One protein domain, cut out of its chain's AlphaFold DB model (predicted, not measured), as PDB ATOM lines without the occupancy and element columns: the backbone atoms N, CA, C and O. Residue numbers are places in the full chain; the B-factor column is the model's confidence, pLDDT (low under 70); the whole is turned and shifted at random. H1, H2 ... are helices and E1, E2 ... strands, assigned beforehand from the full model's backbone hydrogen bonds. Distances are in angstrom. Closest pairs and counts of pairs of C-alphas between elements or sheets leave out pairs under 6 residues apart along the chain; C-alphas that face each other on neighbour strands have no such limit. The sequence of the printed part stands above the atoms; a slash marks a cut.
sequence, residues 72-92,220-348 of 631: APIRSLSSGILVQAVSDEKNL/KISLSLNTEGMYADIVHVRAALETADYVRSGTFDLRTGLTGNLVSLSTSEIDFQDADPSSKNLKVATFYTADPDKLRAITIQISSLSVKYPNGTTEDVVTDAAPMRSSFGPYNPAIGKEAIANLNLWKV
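What this domain is: This is residues 72 to 92 and 220 to 348 of the 631 residues of an uncharacterized protein of Sphingobacterium deserti (UniProt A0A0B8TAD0). Two twisted sheets, E1 E11 E2 E7 E6 and E3 E8 E9 E10, lie face to face as a sandwich, and the hairpin E4 and E5 reaches beyond them to make one end of the long axis. The turn between E8 and E9 makes the other end, and the short helix H1 lies where the chain crosses from E7 to E8. The 150 printed residues hold one named helix and eleven named strands, in the order E1 E2 E3 E4 E5 E6 E7 H1 E8 E9 E10 E11, mostly strand by class; the five-strand sheet is mixed, the four-strand one branched. The whole is compact, with a radius of gyration of the C-alphas of 16.6 A, and only just elongated, with spans of 59 by 30 by 29 A.

How they stand to each other: The largest sheet runs E1, residues 81 to 91, E11, residues 337 to 347, E2, residues 220 to 226, E7, residues 279 to 289, and E6, residues 273 to 276. E1 and E11 are antiparallel, with N 82 and O 346 2.8 A apart. E11 and E2 are parallel, with N 222 and O 339 2.9 A apart. E2 and E7 are antiparallel, with N 221 and O 287 at 2.8 A, and so are the hairpin E6 and E7, with N 273 and O 284 at 2.9 A. In the branched sheet E8, residues 298 to 308, has E3, residues 233 to 241, on one side, and E9, residues 314 to 318, and E10, residues 324 to 328, on the other side, each antiparallel to it; N 301 and O 240 are 2.8 A apart, N 305 and O 318 2.9 A, N 302 and O 324 2.8 A. The facing parts of the two sheets are 9.8 A centre to centre, their strands at 33 degrees. The closest C-alphas of E3 and E7 are those of Asp 233 and Asn 281, 4.5 A. E4, residues 248 to 253, and E5, residues 258 to 264, are an antiparallel hairpin, with N 251 and O 260 at 2.8 A. H1, residues 292 to 296, only grazes the largest sheet; 0 of 1 O i to N i+4 pairs and 1 of 2 O i to N i+3 pairs are within hydrogen-bond range.

Where its parts are: E1 begins at C-alpha 81, (9.677, 14.315, 14.220), and is 33.1 A long. E11, 33.0 A, ends at C-alpha 347, (13.443, 17.009, 13.475). E7, 28.7 A, bends by 57 degrees at residue 282, E8, 27.9 A, by 67 degrees at residue 303, and E3, 22.4 A, by 69 degrees at residue 236.

The domain as a whole: The C-alphas farthest apart, those of Arg 255 and Asn 311, are 59.3 A apart. Residues 93 to 219 are not printed, and C-alphas 92 and 220 are 7.8 A apart across the cut. Of the links that are printed whole, none is long. The mean pLDDT of the printed part is 93.3, and residue 79 is under 70.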
ATOM      1  N   ALA A  72       4.216  20.626  27.954       90.75
ATOM      2  CA  ALA A  72       3.766  19.245  27.877       90.75
ATOM      3  C   ALA A  72       4.958  18.309  27.591       90.75
ATOM      4  O   ALA A  72       5.981  18.750  27.048       90.75
ATOM      5  N   PRO A  73       4.839  17.004  27.897       89.25
ATOM      6  CA  PRO A  73       5.825  16.022  27.473       89.25
ATOM      7  C   PRO A  73       6.019  16.049  25.955       89.25
ATOM      8  O   PRO A  73       5.055  16.162  25.191       89.25
ATOM      9  N   ILE A  74       7.269  15.907  25.519       88.88
ATOM     10  CA  ILE A  74       7.594  15.788  24.099       88.88
ATOM     11  C   ILE A  74       7.069  14.450  23.576       88.88
ATOM     12  O   ILE A  74       7.314  13.399  24.170       88.88
ATOM     13  N   ARG A  75       6.346  14.494  22.454       89.81
ATOM     14  CA  ARG A  75       5.799  13.315  21.773       89.81
ATOM     15  C   ARG A  75       6.525  13.106  20.453       89.81
ATOM     16  O   ARG A  75       6.824  14.076  19.762       89.81
ATOM     17  N   SER A  76       6.773  11.850  20.093       87.62
ATOM     18  CA  SER A  76       7.245  11.508  18.751       87.62
ATOM     19  C   SER A  76       6.058  11.374  17.809       87.62
ATOM     20  O   SER A  76       5.084  10.691  18.121       87.62
ATOM     21  N   LEU A  77       6.174  11.999  16.647       83.31
ATOM     22  CA  LEU A  77       5.416  11.667  15.452       83.31
ATOM     23  C   LEU A  77       6.216  10.637  14.631       83.31
ATOM     24  O   LEU A  77       7.222  10.089  15.100       83.31
ATOM     25  N   SER A  78       5.763  10.349  13.413       72.62
ATOM     26  CA  SER A  78       6.487   9.522  12.445       72.62
ATOM     27  C   SER A  78       7.874  10.099  12.109       72.62
ATOM     28  O   SER A  78       8.157  11.281  12.311       72.62
ATOM     29  N   SER A  79       8.765   9.244  11.592       68.06
ATOM     30  CA  SER A  79      10.002   9.652  10.901       68.06
ATOM     31  C   SER A  79      10.935  10.598  11.680       68.06
ATOM     32  O   SER A  79      11.588  11.459  11.088       68.06
ATOM     33  N   GLY A  80      11.022  10.450  13.006       82.44
ATOM     34  CA  GLY A  80      11.942  11.231  13.845       82.44
ATOM     35  C   GLY A  80      11.504  12.677  14.089       82.44
ATOM     36  O   GLY A  80      12.338  13.511  14.432       82.44
ATOM     37  N   ILE A  81      10.224  12.996  13.899       90.44
ATOM     38  CA  ILE A  81       9.677  14.315  14.220       90.44
ATOM     39  C   ILE A  81       9.189  14.315  15.667       90.44
ATOM     40  O   ILE A  81       8.506  13.394  16.105       90.44
ATOM     41  N   LEU A  82       9.535  15.354  16.416       91.50
ATOM     42  CA  LEU A  82       9.099  15.570  17.789       91.50
ATOM     43  C   LEU A  82       8.164  16.770  17.853       91.50
ATOM     44  O   LEU A  82       8.358  17.744  17.130       91.50
ATOM     45  N   VAL A  83       7.189  16.725  18.755       93.62
ATOM     46  CA  VAL A  83       6.242  17.816  18.986       93.62
ATOM     47  C   VAL A  83       6.072  18.096  20.476       93.62
ATOM     48  O   VAL A  83       6.017  17.171  21.292       93.62
ATOM     49  N   GLN A  84       5.945  19.373  20.830       94.25
ATOM     50  CA  GLN A  84       5.666  19.825  22.190       94.25
ATOM     51  C   GLN A  84       4.619  20.931  22.190       94.25
ATOM     52  O   GLN A  84       4.762  21.936  21.495       94.25
ATOM     53  N   ALA A  85       3.590  20.752  23.012       96.00
ATOM     54  CA  ALA A  85       2.650  21.810  23.341       96.00
ATOM     55  C   ALA A  85       3.181  22.603  24.541       96.00
ATOM     56  O   ALA A  85       3.570  22.022  25.556       96.00
ATOM     57  N   VAL A  86       3.187  23.923  24.429       95.19
ATOM     58  CA  VAL A  86       3.620  24.849  25.473       95.19
ATOM     59  C   VAL A  86       2.498  25.845  25.722       95.19
ATOM     60  O   VAL A  86       1.998  26.462  24.786       95.19
ATOM     61  N   SER A  87       2.094  25.983  26.979       95.06
ATOM     62  CA  SER A  87       1.002  26.861  27.406       95.06
ATOM     63  C   SER A  87       1.549  27.989  28.269       95.06
ATOM     64  O   SER A  87       2.399  27.748  29.128       95.06
ATOM     65  N   ASP A  88       1.050  29.200  28.065       93.25
ATOM     66  CA  ASP A  88       1.394  30.372  28.868       93.25
ATOM     67  C   ASP A  88       0.176  31.300  29.012       93.25
ATOM     68  O   ASP A  88      -0.780  31.207  28.239       93.25
ATOM     69  N   GLU A  89       0.177  32.174  30.014       90.06
ATOM     70  CA  GLU A  89      -0.908  33.127  30.264       90.06
ATOM     71  C   GLU A  89      -0.343  34.479  30.686       90.06
ATOM     72  O   GLU A  89       0.536  34.569  31.543       90.06
ATOM     73  N   LYS A  90      -0.900  35.554  30.129       88.06
ATOM     74  CA  LYS A  90      -0.574  36.916  30.559       88.06
ATOM     75  C   LYS A  90      -1.789  37.829  30.508       88.06
ATOM     76  O   LYS A  90      -2.790  37.522  29.863       88.06
ATOM     77  N   ASN A  91      -1.687  38.977  31.166       85.25
ATOM     78  CA  ASN A  91      -2.638  40.065  30.967       85.25
ATOM     79  C   ASN A  91      -2.417  40.696  29.584       85.25
ATOM     80  O   ASN A  91      -1.281  40.777  29.109       85.25
ATOM     81  N   LEU A  92      -3.502  41.127  28.942       77.50
ATOM     82  CA  LEU A  92      -3.429  41.891  27.702       77.50
ATOM     83  C   LEU A  92      -2.806  43.255  27.994       77.50
ATOM     84  O   LEU A  92      -3.288  43.992  28.844       77.50
ATOM     85  N   LYS A 220      -8.259  36.905  24.939       95.44
ATOM     86  CA  LYS A 220      -7.519  36.596  23.712       95.44
ATOM     87  C   LYS A 220      -6.988  35.166  23.735       95.44
ATOM     88  O   LYS A 220      -6.549  34.676  24.772       95.44
ATOM     89  N   ILE A 221      -6.975  34.529  22.573       96.31
ATOM     90  CA  ILE A 221      -6.256  33.286  22.311       96.31
ATOM     91  C   ILE A 221      -5.158  33.604  21.299       96.31
ATOM     92  O   ILE A 221      -5.458  34.125  20.225       96.31
ATOM     93  N   SER A 222      -3.917  33.247  21.616       96.31
ATOM     94  CA  SER A 222      -2.793  33.305  20.679       96.31
ATOM     95  C   SER A 222      -2.261  31.908  20.425       96.31
ATOM     96  O   SER A 222      -1.778  31.245  21.341       96.31
ATOM     97  N   LEU A 223      -2.351  31.470  19.174       97.38
ATOM     98  CA  LEU A 223      -1.841  30.185  18.719       97.38
ATOM     99  C   LEU A 223      -0.565  30.409  17.916       97.38
ATOM    100  O   LEU A 223      -0.526  31.304  17.071       97.38
ATOM    101  N   SER A 224       0.445  29.568  18.119       97.31
ATOM    102  CA  SER A 224       1.611  29.514  17.239       97.31
ATOM    103  C   SER A 224       1.963  28.083  16.838       97.31
ATOM    104  O   SER A 224       1.808  27.139  17.616       97.31
ATOM    105  N   LEU A 225       2.429  27.937  15.601       97.75
ATOM    106  CA  LEU A 225       2.987  26.717  15.035       97.75
ATOM    107  C   LEU A 225       4.415  27.021  14.584       97.75
ATOM    108  O   LEU A 225       4.611  27.810  13.660       97.75
ATOM    109  N   ASN A 226       5.394  26.412  15.251       96.38
ATOM    110  CA  ASN A 226       6.811  26.684  15.050       96.38
ATOM    111  C   ASN A 226       7.556  25.434  14.554       96.38
ATOM    112  O   ASN A 226       7.645  24.436  15.273       96.38
ATOM    113  N   THR A 227       8.118  25.507  13.348       95.38
ATOM    114  CA  THR A 227       8.944  24.469  12.708       95.38
ATOM    115  C   THR A 227      10.414  24.868  12.578       95.38
ATOM    116  O   THR A 227      11.178  24.187  11.896       95.38
ATOM    117  N   GLU A 228      10.862  25.932  13.252       90.00
ATOM    118  CA  GLU A 228      12.269  26.356  13.253       90.00
ATOM    119  C   GLU A 228      13.199  25.222  13.711       90.00
ATOM    120  O   GLU A 228      14.228  24.960  13.095       90.00
ATOM    121  N   GLY A 229      12.771  24.449  14.714       88.94
ATOM    122  CA  GLY A 229      13.478  23.261  15.196       88.94
ATOM    123  C   GLY A 229      13.559  22.096  14.199       88.94
ATOM    124  O   GLY A 229      14.244  21.107  14.463       88.94
ATOM    125  N   MET A 230      12.841  22.175  13.077       91.62
ATOM    126  CA  MET A 230      12.921  21.230  11.961       91.62
ATOM    127  C   MET A 230      13.841  21.719  10.841       91.62
ATOM    128  O   MET A 230      14.104  20.950   9.921       91.62
ATOM    129  N   TYR A 231      14.323  22.966  10.902       90.88
ATOM    130  CA  TYR A 231      15.009  23.643   9.796       90.88
ATOM    131  C   TYR A 231      14.149  23.716   8.525       90.88
ATOM    132  O   TYR A 231      14.677  23.615   7.422       90.88
ATOM    133  N   ALA A 232      12.825  23.840   8.665       93.88
ATOM    134  CA  ALA A 232      11.896  23.741   7.545       93.88
ATOM    135  C   ALA A 232      10.834  24.845   7.559       93.88
ATOM    136  O   ALA A 232      10.347  25.246   8.619       93.88
ATOM    137  N   ASP A 233      10.441  25.269   6.361       96.00
ATOM    138  CA  ASP A 233       9.341  26.200   6.130       96.00
ATOM    139  C   ASP A 233       8.007  25.458   6.086       96.00
ATOM    140  O   ASP A 233       7.902  24.384   5.492       96.00
ATOM    141  N   ILE A 234       6.951  26.048   6.642       97.25
ATOM    142  CA  ILE A 234       5.595  25.513   6.531       97.25
ATOM    143  C   ILE A 234       5.052  25.844   5.137       97.25
ATOM    144  O   ILE A 234       4.895  27.009   4.771       97.25
ATOM    145  N   VAL A 235       4.728  24.809   4.361       96.06
ATOM    146  CA  VAL A 235       4.147  24.945   3.014       96.06
ATOM    147  C   VAL A 235       2.630  24.979   3.086       96.06
ATOM    148  O   VAL A 235       1.988  25.796   2.430       96.06
ATOM    149  N   HIS A 236       2.059  24.076   3.878       95.88
ATOM    150  CA  HIS A 236       0.624  23.900   4.006       95.88
ATOM    151  C   HIS A 236       0.289  23.456   5.426       95.88
ATOM    152  O   HIS A 236       0.978  22.611   5.997       95.88
ATOM    153  N   VAL A 237      -0.782  24.012   5.987       97.62
ATOM    154  CA  VAL A 237      -1.352  23.583   7.261       97.62
ATOM    155  C   VAL A 237      -2.868  23.659   7.168       97.62
ATOM    156  O   VAL A 237      -3.414  24.686   6.778       97.62
ATOM    157  N   ARG A 238      -3.543  22.577   7.556       97.50
ATOM    158  CA  ARG A 238      -4.982  22.586   7.825       97.50
ATOM    159  C   ARG A 238      -5.206  22.205   9.273       97.50
ATOM    160  O   ARG A 238      -4.917  21.073   9.673       97.50
ATOM    161  N   ALA A 239      -5.713  23.155  10.044       97.50
ATOM    162  CA  ALA A 239      -5.923  23.007  11.471       97.50
ATOM    163  C   ALA A 239      -7.266  23.600  11.889       97.50
ATOM    164  O   ALA A 239      -7.782  24.512  11.252       97.50
ATOM    165  N   ALA A 240      -7.811  23.086  12.983       97.38
ATOM    166  CA  ALA A 240      -9.030  23.583  13.588       97.38
ATOM    167  C   ALA A 240      -8.927  23.550  15.114       97.38
ATOM    168  O   ALA A 240      -8.257  22.692  15.695       97.38
ATOM    169  N   LEU A 241      -9.625  24.466  15.775       96.56
ATOM    170  CA  LEU A 241     -10.010  24.301  17.167       96.56
ATOM    171  C   LEU A 241     -10.866  23.032  17.288       96.56
ATOM    172  O   LEU A 241     -11.686  22.739  16.416       96.56
ATOM    173  N   GLU A 242     -10.700  22.272  18.369       95.19
ATOM    174  CA  GLU A 242     -11.517  21.069  18.595       95.19
ATOM    175  C   GLU A 242     -13.016  21.397  18.655       95.19
ATOM    176  O   GLU A 242     -13.855  20.608  18.226       95.19
ATOM    177  N   THR A 243     -13.355  22.584  19.155       94.25
ATOM    178  CA  THR A 243     -14.717  23.101  19.163       94.25
ATOM    179  C   THR A 243     -14.717  24.586  18.836       94.25
ATOM    180  O   THR A 243     -13.864  25.343  19.304       94.25
ATOM    181  N   ALA A 244     -15.709  25.020  18.061       92.62
ATOM    182  CA  ALA A 244     -15.947  26.437  17.813       92.62
ATOM    183  C   ALA A 244     -16.419  27.184  19.080       92.62
ATOM    184  O   ALA A 244     -16.385  28.408  19.122       92.62
ATOM    185  N   ASP A 245     -16.819  26.461  20.134       95.12
ATOM    186  CA  ASP A 245     -17.304  27.037  21.395       95.12
ATOM    187  C   ASP A 245     -16.213  27.720  22.236       95.12
ATOM    188  O   ASP A 245     -16.531  28.462  23.160       95.12
ATOM    189  N   TYR A 246     -14.930  27.520  21.914       96.19
ATOM    190  CA  TYR A 246     -13.848  28.296  22.533       96.19
ATOM    191  C   TYR A 246     -13.927  29.785  22.175       96.19
ATOM    192  O   TYR A 246     -13.528  30.642  22.965       96.19
ATOM    193  N   VAL A 247     -14.459  30.102  20.994       96.81
ATOM    194  CA  VAL A 247     -14.566  31.466  20.479       96.81
ATOM    195  C   VAL A 247     -16.039  31.821  20.380       96.81
ATOM    196  O   VAL A 247     -16.753  31.311  19.518       96.81
ATOM    197  N   ARG A 248     -16.511  32.696  21.269       96.38
ATOM    198  CA  ARG A 248     -17.905  33.146  21.280       96.38
ATOM    199  C   ARG A 248     -17.982  34.652  21.086       96.38
ATOM    200  O   ARG A 248     -17.309  35.413  21.783       96.38
ATOM    201  N   SER A 249     -18.832  35.061  20.153       96.25
ATOM    202  CA  SER A 249     -19.311  36.436  20.027       96.25
ATOM    203  C   SER A 249     -20.562  36.613  20.891       96.25
ATOM    204  O   SER A 249     -21.203  35.637  21.271       96.25
ATOM    205  N   GLY A 250     -20.937  37.843  21.207       96.38
ATOM    206  CA  GLY A 250     -22.191  38.159  21.873       96.38
ATOM    207  C   GLY A 250     -22.661  39.565  21.548       96.38
ATOM    208  O   GLY A 250     -21.945  40.362  20.942       96.38
ATOM    209  N   THR A 251     -23.873  39.884  21.980       97.75
ATOM    210  CA  THR A 251     -24.395  41.248  21.938       97.75
ATOM    211  C   THR A 251     -23.857  42.016  23.140       97.75
ATOM    212  O   THR A 251     -24.223  41.729  24.279       97.75
ATOM    213  N   PHE A 252     -22.989  42.989  22.891       97.94
ATOM    214  CA  PHE A 252     -22.483  43.919  23.889       97.94
ATOM    215  C   PHE A 252     -23.401  45.135  23.984       97.94
ATOM    216  O   PHE A 252     -23.587  45.867  23.007       97.94
ATOM    217  N   ASP A 253     -23.980  45.344  25.159       97.50
ATOM    218  CA  ASP A 253     -24.819  46.497  25.451       97.50
ATOM    219  C   ASP A 253     -23.938  47.661  25.910       97.50
ATOM    220  O   ASP A 253     -23.296  47.615  26.961       97.50
ATOM    221  N   LEU A 254     -23.912  48.725  25.108       96.88
ATOM    222  CA  LEU A 254     -23.059  49.884  25.344       96.88
ATOM    223  C   LEU A 254     -23.547  50.760  26.509       96.88
ATOM    224  O   LEU A 254     -22.763  51.557  27.006       96.88
ATOM    225  N   ARG A 255     -24.807  50.645  26.959       94.06
ATOM    226  CA  ARG A 255     -25.303  51.378  28.140       94.06
ATOM    227  C   ARG A 255     -24.881  50.697  29.435       94.06
ATOM    228  O   ARG A 255     -24.540  51.380  30.396       94.06
ATOM    229  N   THR A 256     -24.935  49.369  29.470       93.56
ATOM    230  CA  THR A 256     -24.631  48.582  30.677       93.56
ATOM    231  C   THR A 256     -23.173  48.130  30.743       93.56
ATOM    232  O   THR A 256     -22.661  47.871  31.829       93.56
ATOM    233  N   GLY A 257     -22.489  48.052  29.600       92.44
ATOM    234  CA  GLY A 257     -21.134  47.515  29.491       92.44
ATOM    235  C   GLY A 257     -21.058  45.997  29.683       92.44
ATOM    236  O   GLY A 257     -19.985  45.493  30.030       92.44
ATOM    237  N   LEU A 258     -22.179  45.289  29.497       93.56
ATOM    238  CA  LEU A 258     -22.313  43.841  29.665       93.56
ATOM    239  C   LEU A 258     -22.520  43.140  28.317       93.56
ATOM    240  O   LEU A 258     -23.165  43.675  27.413       93.56
ATOM    241  N   THR A 259     -22.012  41.911  28.205       96.19
ATOM    242  CA  THR A 259     -22.236  41.039  27.044       96.19
ATOM    243  C   THR A 259     -23.301  39.993  27.358       96.19
ATOM    244  O   THR A 259     -23.235  39.329  28.391       96.19
ATOM    245  N   GLY A 260     -24.255  39.807  26.448       94.31
ATOM    246  CA  GLY A 260     -25.246  38.729  26.482       94.31
ATOM    247  C   GLY A 260     -25.353  38.002  25.139       94.31
ATOM    248  O   GLY A 260     -24.592  38.279  24.214       94.31
ATOM    249  N   ASN A 261     -26.318  37.084  25.021       95.62
ATOM    250  CA  ASN A 261     -26.643  36.369  23.774       95.62
ATOM    251  C   ASN A 261     -25.415  35.746  23.090       95.62
ATOM    252  O   ASN A 261     -25.148  36.001  21.918       95.62
ATOM    253  N   LEU A 262     -24.640  34.966  23.847       96.94
ATOM    254  CA  LEU A 262     -23.391  34.392  23.357       96.94
ATOM    255  C   LEU A 262     -23.638  33.333  22.272       96.94
ATOM    256  O   LEU A 262     -24.380  32.370  22.484       96.94
ATOM    257  N   VAL A 263     -22.933  33.459  21.153       96.56
ATOM    258  CA  VAL A 263     -22.982  32.562  19.994       96.56
ATOM    259  C   VAL A 263     -21.563  32.121  19.651       96.56
ATOM    260  O   VAL A 263     -20.655  32.944  19.567       96.56
ATOM    261  N   SER A 264     -21.367  30.817  19.482       94.75
ATOM    262  CA  SER A 264     -20.079  30.231  19.096       94.75
ATOM    263  C   SER A 264     -19.717  30.590  17.651       94.75
ATOM    264  O   SER A 264     -20.592  30.898  16.839       94.75
ATOM    265  N   LEU A 265     -18.426  30.560  17.325       90.50
ATOM    266  CA  LEU A 265     -17.938  30.819  15.971       90.50
ATOM    267  C   LEU A 265     -18.576  29.842  14.963       90.50
ATOM    268  O   LEU A 265     -18.904  28.703  15.295       90.50
ATOM    269  N   SER A 266     -18.774  30.281  13.720       85.69
ATOM    270  CA  SER A 266     -19.418  29.461  12.681       85.69
ATOM    271  C   SER A 266     -18.538  28.316  12.174       85.69
ATOM    272  O   SER A 266     -19.054  27.302  11.712       85.69
ATOM    273  N   THR A 267     -17.219  28.476  12.261       86.44
ATOM    274  CA  THR A 267     -16.215  27.472  11.901       86.44
ATOM    275  C   THR A 267     -15.166  27.392  12.997       86.44
ATOM    276  O   THR A 267     -14.888  28.381  13.668       86.44
ATOM    277  N   SER A 268     -14.583  26.213  13.190       88.38
ATOM    278  CA  SER A 268     -13.428  26.037  14.063       88.38
ATOM    279  C   SER A 268     -12.099  26.068  13.306       88.38
ATOM    280  O   SER A 268     -11.054  25.955  13.942       88.38
ATOM    281  N   GLU A 269     -12.112  26.208  11.977       94.19
ATOM    282  CA  GLU A 269     -10.897  26.262  11.160       94.19
ATOM    283  C   GLU A 269     -10.006  27.445  11.553       94.19
ATOM    284  O   GLU A 269     -10.480  28.553  11.818       94.19
ATOM    285  N   ILE A 270      -8.702  27.188  11.620       96.06
ATOM    286  CA  ILE A 270      -7.696  28.168  12.012       96.06
ATOM    287  C   ILE A 270      -7.011  28.686  10.754       96.06
ATOM    288  O   ILE A 270      -6.318  27.935  10.065       96.06
ATOM    289  N   ASP A 271      -7.145  29.986  10.511       94.00
ATOM    290  CA  ASP A 271      -6.389  30.687   9.479       94.00
ATOM    291  C   ASP A 271      -5.047  31.171  10.045       94.00
ATOM    292  O   ASP A 271      -4.962  32.146  10.795       94.00
ATOM    293  N   PHE A 272      -3.991  30.422   9.738       95.56
ATOM    294  CA  PHE A 272      -2.636  30.697  10.197       95.56
ATOM    295  C   PHE A 272      -1.920  31.680   9.267       95.56
ATOM    296  O   PHE A 272      -1.675  31.386   8.097       95.56
ATOM    297  N   GLN A 273      -1.471  32.795   9.833       95.00
ATOM    298  CA  GLN A 273      -0.702  33.825   9.140       95.00
ATOM    299  C   GLN A 273       0.791  33.690   9.441       95.00
ATOM    300  O   GLN A 273       1.173  33.228  10.517       95.00
ATOM    301  N   ASP A 274       1.650  34.088   8.504       93.56
ATOM    302  CA  ASP A 274       3.094  34.150   8.756       93.56
ATOM    303  C   ASP A 274       3.381  35.210   9.829       93.56
ATOM    304  O   ASP A 274       2.893  36.339   9.747       93.56
ATOM    305  N   ALA A 275       4.158  34.853  10.856       90.81
ATOM    306  CA  ALA A 275       4.531  35.800  11.909       90.81
ATOM    307  C   ALA A 275       5.514  36.871  11.409       90.81
ATOM    308  O   ALA A 275       5.529  37.990  11.921       90.81
ATOM    309  N   ASP A 276       6.327  36.516  10.415       85.88
ATOM    310  CA  ASP A 276       7.260  37.391   9.716       85.88
ATOM    311  C   ASP A 276       7.119  37.127   8.208       85.88
ATOM    312  O   ASP A 276       7.302  35.987   7.787       85.88
ATOM    313  N   PRO A 277       6.838  38.134   7.360       83.06
ATOM    314  CA  PRO A 277       6.734  37.935   5.913       83.06
ATOM    315  C   PRO A 277       7.989  37.334   5.255       83.06
ATOM    316  O   PRO A 277       7.909  36.803   4.147       83.06
ATOM    317  N   SER A 278       9.152  37.444   5.908       81.56
ATOM    318  CA  SER A 278      10.430  36.906   5.436       81.56
ATOM    319  C   SER A 278      10.710  35.468   5.882       81.56
ATOM    320  O   SER A 278      11.641  34.856   5.360       81.56
ATOM    321  N   SER A 279       9.904  34.907   6.794       84.00
ATOM    322  CA  SER A 279      10.092  33.557   7.332       84.00
ATOM    323  C   SER A 279       8.791  32.759   7.372       84.00
ATOM    324  O   SER A 279       7.777  33.215   7.889       84.00
ATOM    325  N   LYS A 280       8.830  31.511   6.897       93.19
ATOM    326  CA  LYS A 280       7.652  30.627   6.863       93.19
ATOM    327  C   LYS A 280       7.697  29.524   7.916       93.19
ATOM    328  O   LYS A 280       6.871  28.614   7.889       93.19
ATOM    329  N   ASN A 281       8.652  29.585   8.842       93.62
ATOM    330  CA  ASN A 281       8.826  28.591   9.903       93.62
ATOM    331  C   ASN A 281       7.960  28.853  11.150       93.62
ATOM    332  O   ASN A 281       7.809  27.963  11.985       93.62
ATOM    333  N   LEU A 282       7.387  30.052  11.285       95.94
ATOM    334  CA  LEU A 282       6.527  30.434  12.400       95.94
ATOM    335  C   LEU A 282       5.224  31.015  11.868       95.94
ATOM    336  O   LEU A 282       5.195  32.107  11.296       95.94
ATOM    337  N   LYS A 283       4.135  30.296  12.120       97.12
ATOM    338  CA  LYS A 283       2.784  30.755  11.819       97.12
ATOM    339  C   LYS A 283       2.012  31.044  13.095       97.12
ATOM    340  O   LYS A 283       2.165  30.334  14.088       97.12
ATOM    341  N   VAL A 284       1.173  32.070  13.066       96.81
ATOM    342  CA  VAL A 284       0.370  32.530  14.201       96.81
ATOM    343  C   VAL A 284      -1.092  32.707  13.818       96.81
ATOM    344  O   VAL A 284      -1.417  33.025  12.679       96.81
ATOM    345  N   ALA A 285      -1.976  32.512  14.786       96.44
ATOM    346  CA  ALA A 285      -3.388  32.852  14.673       96.44
ATOM    347  C   ALA A 285      -3.853  33.493  15.982       96.44
ATOM    348  O   ALA A 285      -3.358  33.157  17.061       96.44
ATOM    349  N   THR A 286      -4.780  34.441  15.889       95.50
ATOM    350  CA  THR A 286      -5.320  35.162  17.046       95.50
ATOM    351  C   THR A 286      -6.836  35.144  17.005       95.50
ATOM    352  O   THR A 286      -7.429  35.379  15.957       95.50
ATOM    353  N   PHE A 287      -7.446  34.914  18.163       96.56
ATOM    354  CA  PHE A 287      -8.891  34.985  18.345       96.56
ATOM    355  C   PHE A 287      -9.229  35.780  19.602       96.56
ATOM    356  O   PHE A 287      -8.445  35.821  20.552       96.56
ATOM    357  N   TYR A 288     -10.431  36.343  19.634       96.25
ATOM    358  CA  TYR A 288     -11.009  36.994  20.802       96.25
ATOM    359  C   TYR A 288     -12.346  36.356  21.158       96.25
ATOM    360  O   TYR A 288     -13.123  35.982  20.282       96.25
ATOM    361  N   THR A 289     -12.622  36.222  22.452       97.38
ATOM    362  CA  THR A 289     -13.860  35.612  22.948       97.38
ATOM    363  C   THR A 289     -14.472  36.440  24.067       97.38
ATOM    364  O   THR A 289     -13.766  36.983  24.923       97.38
ATOM    365  N   ALA A 290     -15.801  36.520  24.070       97.06
ATOM    366  CA  ALA A 290     -16.578  37.116  25.151       97.06
ATOM    367  C   ALA A 290     -16.854  36.140  26.310       97.06
ATOM    368  O   ALA A 290     -17.378  36.560  27.338       97.06
ATOM    369  N   ASP A 291     -16.505  34.858  26.155       96.25
ATOM    370  CA  ASP A 291     -16.742  33.796  27.140       96.25
ATOM    371  C   ASP A 291     -15.407  33.167  27.594       96.25
ATOM    372  O   ASP A 291     -15.015  32.102  27.105       96.25
ATOM    373  N   PRO A 292     -14.646  33.837  28.483       94.00
ATOM    374  CA  PRO A 292     -13.335  33.357  28.916       94.00
ATOM    375  C   PRO A 292     -13.402  32.002  29.626       94.00
ATOM    376  O   PRO A 292     -12.444  31.239  29.547       94.00
ATOM    377  N   ASP A 293     -14.517  31.646  30.269       92.06
ATOM    378  CA  ASP A 293     -14.653  30.376  30.993       92.06
ATOM    379  C   ASP A 293     -14.457  29.144  30.094       92.06
ATOM    380  O   ASP A 293     -14.077  28.070  30.575       92.06
ATOM    381  N   LYS A 294     -14.646  29.301  28.779       94.19
ATOM    382  CA  LYS A 294     -14.393  28.265  27.768       94.19
ATOM    383  C   LYS A 294     -12.915  28.007  27.507       94.19
ATOM    384  O   LYS A 294     -12.577  26.968  26.949       94.19
ATOM    385  N   LEU A 295     -12.029  28.894  27.949       94.62
ATOM    386  CA  LEU A 295     -10.594  28.815  27.689       94.62
ATOM    387  C   LEU A 295      -9.814  28.088  28.784       94.62
ATOM    388  O   LEU A 295      -8.596  28.167  28.794       94.62
ATOM    389  N   ARG A 296     -10.464  27.370  29.711       93.31
ATOM    390  CA  ARG A 296      -9.753  26.613  30.766       93.31
ATOM    391  C   ARG A 296      -8.757  25.609  30.197       93.31
ATOM    392  O   ARG A 296      -7.720  25.377  30.807       93.31
ATOM    393  N   ALA A 297      -9.070  25.026  29.047       93.81
ATOM    394  CA  ALA A 297      -8.160  24.233  28.239       93.81
ATOM    395  C   ALA A 297      -8.558  24.390  26.773       93.81
ATOM    396  O   ALA A 297      -9.744  24.456  26.455       93.81
ATOM    397  N   ILE A 298      -7.567  24.433  25.891       95.31
ATOM    398  CA  ILE A 298      -7.779  24.582  24.451       95.31
ATOM    399  C   ILE A 298      -7.151  23.375  23.779       95.31
ATOM    400  O   ILE A 298      -6.006  23.043  24.073       95.31
ATOM    401  N   THR A 299      -7.866  22.737  22.863       96.88
ATOM    402  CA  THR A 299      -7.293  21.703  22.001       96.88
ATOM    403  C   THR A 299      -7.358  22.153  20.556       96.88
ATOM    404  O   THR A 299      -8.394  22.627  20.087       96.88
ATOM    405  N   ILE A 300      -6.255  21.956  19.841       96.81
ATOM    406  CA  ILE A 300      -6.198  22.093  18.388       96.81
ATOM    407  C   ILE A 300      -6.050  20.714  17.753       96.81
ATOM    408  O   ILE A 300      -5.353  19.835  18.277       96.81
ATOM    409  N   GLN A 301      -6.685  20.545  16.603       96.75
ATOM    410  CA  GLN A 301      -6.497  19.415  15.713       96.75
ATOM    411  C   GLN A 301      -5.819  19.905  14.437       96.75
ATOM    412  O   GLN A 301      -6.343  20.771  13.745       96.75
ATOM    413  N   ILE A 302      -4.664  19.334  14.119       96.81
ATOM    414  CA  ILE A 302      -3.990  19.518  12.837       96.81
ATOM    415  C   ILE A 302      -4.314  18.291  11.994       96.81
ATOM    416  O   ILE A 302      -3.923  17.179  12.343       96.81
ATOM    417  N   SER A 303      -5.058  18.493  10.913       96.62
ATOM    418  CA  SER A 303      -5.446  17.417   9.997       96.62
ATOM    419  C   SER A 303      -4.369  17.180   8.943       96.62
ATOM    420  O   SER A 303      -4.100  16.044   8.584       96.62
ATOM    421  N   SER A 304      -3.685  18.241   8.501       96.25
ATOM    422  CA  SER A 304      -2.515  18.105   7.630       96.25
ATOM    423  C   SER A 304      -1.482  19.194   7.893       96.25
ATOM    424  O   SER A 304      -1.837  20.328   8.226       96.25
ATOM    425  N   LEU A 305      -0.207  18.838   7.753       96.81
ATOM    426  CA  LEU A 305       0.934  19.740   7.860       96.81
ATOM    427  C   LEU A 305       2.042  19.243   6.937       96.81
ATOM    428  O   LEU A 305       2.540  18.134   7.129       96.81
ATOM    429  N   SER A 306       2.458  20.089   6.001       96.31
ATOM    430  CA  SER A 306       3.559  19.816   5.079       96.31
ATOM    431  C   SER A 306       4.632  20.882   5.240       96.31
ATOM    432  O   SER A 306       4.329  22.081   5.280       96.31
ATOM    433  N   VAL A 307       5.887  20.451   5.307       96.50
ATOM    434  CA  VAL A 307       7.045  21.336   5.466       96.50
ATOM    435  C   VAL A 307       8.029  21.154   4.320       96.50
ATOM    436  O   VAL A 307       8.122  20.068   3.755       96.50
ATOM    437  N   LYS A 308       8.772  22.209   3.982       96.19
ATOM    438  CA  LYS A 308       9.827  22.195   2.968       96.19
ATOM    439  C   LYS A 308      11.181  22.442   3.613       96.19
ATOM    440  O   LYS A 308      11.388  23.462   4.266       96.19
ATOM    441  N   TYR A 309      12.101  21.513   3.397       94.25
ATOM    442  CA  TYR A 309      13.468  21.587   3.890       94.25
ATOM    443  C   TYR A 309      14.358  22.465   2.997       94.25
ATOM    444  O   TYR A 309      14.007  22.748   1.845       94.25
ATOM    445  N   PRO A 310      15.551  22.864   3.477       91.81
ATOM    446  CA  PRO A 310      16.417  23.804   2.769       91.81
ATOM    447  C   PRO A 310      16.943  23.270   1.429       91.81
ATOM    448  O   PRO A 310      17.285  24.048   0.542       91.81
ATOM    449  N   ASN A 311      16.989  21.948   1.255       91.31
ATOM    450  CA  ASN A 311      17.357  21.296  -0.006       91.31
ATOM    451  C   ASN A 311      16.203  21.204  -1.016       91.31
ATOM    452  O   ASN A 311      16.365  20.650  -2.101       91.31
ATOM    453  N   GLY A 312      15.037  21.747  -0.668       93.56
ATOM    454  CA  GLY A 312      13.866  21.812  -1.523       93.56
ATOM    455  C   GLY A 312      12.912  20.627  -1.406       93.56
ATOM    456  O   GLY A 312      11.850  20.690  -2.027       93.56
ATOM    457  N   THR A 313      13.236  19.589  -0.626       93.62
ATOM    458  CA  THR A 313      12.329  18.455  -0.414       93.62
ATOM    459  C   THR A 313      11.157  18.847   0.481       93.62
ATOM    460  O   THR A 313      11.304  19.659   1.395       93.62
ATOM    461  N   THR A 314       9.991  18.257   0.221       95.31
ATOM    462  CA  THR A 314       8.786  18.431   1.040       95.31
ATOM    463  C   THR A 314       8.498  17.141   1.802       95.31
ATOM    464  O   THR A 314       8.593  16.057   1.228       95.31
ATOM    465  N   GLU A 315       8.134  17.251   3.079       93.69
ATOM    466  CA  GLU A 315       7.681  16.136   3.917       93.69
ATOM    467  C   GLU A 315       6.301  16.455   4.501       93.69
ATOM    468  O   GLU A 315       6.090  17.523   5.083       93.69
ATOM    469  N   ASP A 316       5.369  15.511   4.365       94.00
ATOM    470  CA  ASP A 316       4.076  15.556   5.044       94.00
ATOM    471  C   ASP A 316       4.246  15.035   6.475       94.00
ATOM    472  O   ASP A 316       4.361  13.835   6.727       94.00
ATOM    473  N   VAL A 317       4.288  15.971   7.419       94.19
ATOM    474  CA  VAL A 317       4.501  15.729   8.852       94.19
ATOM    475  C   VAL A 317       3.242  15.181   9.513       94.19
ATOM    476  O   VAL A 317       3.306  14.314  10.383       94.19
ATOM    477  N   VAL A 318       2.088  15.708   9.106       94.75
ATOM    478  CA  VAL A 318       0.765  15.269   9.550       94.75
ATOM    479  C   VAL A 318      -0.093  15.074   8.313       94.75
ATOM    480  O   VAL A 318      -0.090  15.918   7.417       94.75
ATOM    481  N   THR A 319      -0.837  13.973   8.271       94.38
ATOM    482  CA  THR A 319      -1.731  13.636   7.159       94.38
ATOM    483  C   THR A 319      -3.134  13.367   7.677       94.38
ATOM    484  O   THR A 319      -3.320  13.015   8.841       94.38
ATOM    485  N   ASP A 320      -4.123  13.451   6.789       91.38
ATOM    486  CA  ASP A 320      -5.525  13.227   7.155       91.38
ATOM    487  C   ASP A 320      -5.808  11.816   7.675       91.38
ATOM    488  O   ASP A 320      -6.756  11.608   8.430       91.38
ATOM    489  N   ALA A 321      -4.969  10.846   7.307       91.44
ATOM    490  CA  ALA A 321      -5.045   9.483   7.819       91.44
ATOM    491  C   ALA A 321      -4.548   9.361   9.274       91.44
ATOM    492  O   ALA A 321      -4.890   8.399   9.959       91.44
ATOM    493  N   ALA A 322      -3.742  10.316   9.745       91.38
ATOM    494  CA  ALA A 322      -3.153  10.336  11.078       91.38
ATOM    495  C   ALA A 322      -3.112  11.777  11.631       91.38
ATOM    496  O   ALA A 322      -2.027  12.347  11.787       91.38
ATOM    497  N   PRO A 323      -4.279  12.386  11.920       93.25
ATOM    498  CA  PRO A 323      -4.346  13.757  12.408       93.25
ATOM    499  C   PRO A 323      -3.708  13.878  13.794       93.25
ATOM    500  O   PRO A 323      -3.787  12.978  14.633       93.25
ATOM    501  N   MET A 324      -3.117  15.036  14.067       94.50
ATOM    502  CA  MET A 324      -2.491  15.332  15.349       94.50
ATOM    503  C   MET A 324      -3.419  16.169  16.224       94.50
ATOM    504  O   MET A 324      -3.961  17.181  15.787       94.50
ATOM    505  N   ARG A 325      -3.534  15.795  17.503       95.00
ATOM    506  CA  ARG A 325      -4.241  16.581  18.523       95.00
ATOM    507  C   ARG A 325      -3.281  17.077  19.598       95.00
ATOM    508  O   ARG A 325      -2.479  16.301  20.135       95.00
ATOM    509  N   SER A 326      -3.380  18.358  19.930       95.69
ATOM    510  CA  SER A 326      -2.546  19.014  20.939       95.69
ATOM    511  C   SER A 326      -3.412  19.854  21.864       95.69
ATOM    512  O   SER A 326      -4.117  20.748  21.404       95.69
ATOM    513  N   SER A 327      -3.354  19.546  23.156       95.06
ATOM    514  CA  SER A 327      -4.088  20.254  24.202       95.06
ATOM    515  C   SER A 327      -3.156  21.173  24.982       95.06
ATOM    516  O   SER A 327      -1.990  20.846  25.210       95.06
ATOM    517  N   PHE A 328      -3.700  22.305  25.407       96.06
ATOM    518  CA  PHE A 328      -3.011  23.371  26.114       96.06
ATOM    519  C   PHE A 328      -3.791  23.774  27.367       96.06
ATOM    520  O   PHE A 328      -5.017  23.646  27.419       96.06
ATOM    521  N   GLY A 329      -3.070  24.291  28.358       91.31
ATOM    522  CA  GLY A 329      -3.583  24.642  29.675       91.31
ATOM    523  C   GLY A 329      -3.173  23.640  30.770       91.31
ATOM    524  O   GLY A 329      -2.232  22.863  30.593       91.31
ATOM    525  N   PRO A 330      -3.851  23.651  31.931       92.75
ATOM    526  CA  PRO A 330      -4.993  24.504  32.247       92.75
ATOM    527  C   PRO A 330      -4.616  25.990  32.309       92.75
ATOM    528  O   PRO A 330      -3.497  26.322  32.696       92.75
ATOM    529  N   TYR A 331      -5.562  26.856  31.963       91.38
ATOM    530  CA  TYR A 331      -5.476  28.314  32.080       91.38
ATOM    531  C   TYR A 331      -6.369  28.822  33.226       91.38
ATOM    532  O   TYR A 331      -7.257  28.101  33.695       91.38
ATOM    533  N   ASN A 332      -6.175  30.072  33.652       91.12
ATOM    534  CA  ASN A 332      -7.077  30.807  34.541       91.12
ATOM    535  C   ASN A 332      -7.699  31.999  33.790       91.12
ATOM    536  O   ASN A 332      -7.371  33.166  34.064       91.12
ATOM    537  N   PRO A 333      -8.572  31.703  32.815       89.00
ATOM    538  CA  PRO A 333      -8.996  32.682  31.840       89.00
ATOM    539  C   PRO A 333      -9.905  33.741  32.461       89.00
ATOM    540  O   PRO A 333     -10.727  33.464  33.332       89.00
ATOM    541  N   ALA A 334      -9.766  34.968  31.976       91.56
ATOM    542  CA  ALA A 334     -10.612  36.095  32.336       91.56
ATOM    543  C   ALA A 334     -10.641  37.094  31.175       91.56
ATOM    544  O   ALA A 334      -9.754  37.094  30.319       91.56
ATOM    545  N   ILE A 335     -11.644  37.972  31.160       91.88
ATOM    546  CA  ILE A 335     -11.621  39.161  30.301       91.88
ATOM    547  C   ILE A 335     -10.329  39.941  30.572       91.88
ATOM    548  O   ILE A 335      -9.924  40.047  31.724       91.88
ATOM    549  N   GLY A 336      -9.675  40.459  29.529       90.31
ATOM    550  CA  GLY A 336      -8.399  41.170  29.675       90.31
ATOM    551  C   GLY A 336      -7.174  40.265  29.834       90.31
ATOM    552  O   GLY A 336      -6.082  40.774  30.077       90.31
ATOM    553  N   LYS A 337      -7.319  38.943  29.678       91.25
ATOM    554  CA  LYS A 337      -6.200  37.991  29.641       91.25
ATOM    555  C   LYS A 337      -6.018  37.341  28.276       91.25
ATOM    556  O   LYS A 337      -6.945  37.265  27.468       91.25
ATOM    557  N   GLU A 338      -4.811  36.835  28.054       92.75
ATOM    558  CA  GLU A 338      -4.381  36.108  26.868       92.75
ATOM    559  C   GLU A 338      -3.958  34.683  27.235       92.75
ATOM    560  O   GLU A 338      -3.007  34.493  27.994       92.75
ATOM    561  N   ALA A 339      -4.646  33.695  26.661       95.00
ATOM    562  CA  ALA A 339      -4.226  32.299  26.666       95.00
ATOM    563  C   ALA A 339      -3.293  32.051  25.473       95.00
ATOM    564  O   ALA A 339      -3.690  32.216  24.316       95.00
ATOM    565  N   ILE A 340      -2.052  31.661  25.748       95.69
ATOM    566  CA  ILE A 340      -1.013  31.458  24.739       95.69
ATOM    567  C   ILE A 340      -0.758  29.959  24.583       95.69
ATOM    568  O   ILE A 340      -0.345  29.286  25.526       95.69
ATOM    569  N   ALA A 341      -0.940  29.452  23.368       96.50
ATOM    570  CA  ALA A 341      -0.722  28.063  22.990       96.50
ATOM    571  C   ALA A 341       0.329  27.979  21.875       96.50
ATOM    572  O   ALA A 341       0.060  28.308  20.721       96.50
ATOM    573  N   ASN A 342       1.532  27.518  22.213       96.62
ATOM    574  CA  ASN A 342       2.629  27.353  21.263       96.62
ATOM    575  C   ASN A 342       2.860  25.874  20.970       96.62
ATOM    576  O   ASN A 342       3.110  25.085  21.883       96.62
ATOM    577  N   LEU A 343       2.806  25.498  19.699       96.75
ATOM    578  CA  LEU A 343       3.134  24.160  19.241       96.75
ATOM    579  C   LEU A 343       4.490  24.178  18.538       96.75
ATOM    580  O   LEU A 343       4.623  24.704  17.436       96.75
ATOM    581  N   ASN A 344       5.488  23.578  19.175       95.31
ATOM    582  CA  ASN A 344       6.847  23.509  18.652       95.31
ATOM    583  C   ASN A 344       7.108  22.127  18.053       95.31
ATOM    584  O   ASN A 344       6.766  21.112  18.669       95.31
ATOM    585  N   LEU A 345       7.719  22.092  16.871       94.19
ATOM    586  CA  LEU A 345       8.116  20.873  16.181       94.19
ATOM    587  C   LEU A 345       9.628  20.854  15.946       94.19
ATOM    588  O   LEU A 345      10.245  21.874  15.637       94.19
ATOM    589  N   TRP A 346      10.218  19.664  16.055       92.00
ATOM    590  CA  TRP A 346      11.639  19.429  15.794       92.00
ATOM    591  C   TRP A 346      11.856  18.197  14.933       92.00
ATOM    592  O   TRP A 346      11.097  17.233  15.018       92.00
ATOM    593  N   LYS A 347      12.945  18.200  14.166       91.31
ATOM    594  CA  LYS A 347      13.443  17.009  13.475       91.31
ATOM    595  C   LYS A 347      14.640  16.455  14.240       91.31
ATOM    596  O   LYS A 347      15.595  17.181  14.501       91.31
ATOM    597  N   VAL A 348      14.598  15.173  14.595       92.56
ATOM    598  CA  VAL A 348      15.774  14.445  15.080       92.56
ATOM    599  C   VAL A 348      16.588  14.026  13.863       92.56
ATOM    600  O   VAL A 348      16.160  13.170  13.089       92.56
TER     601      VAL A 348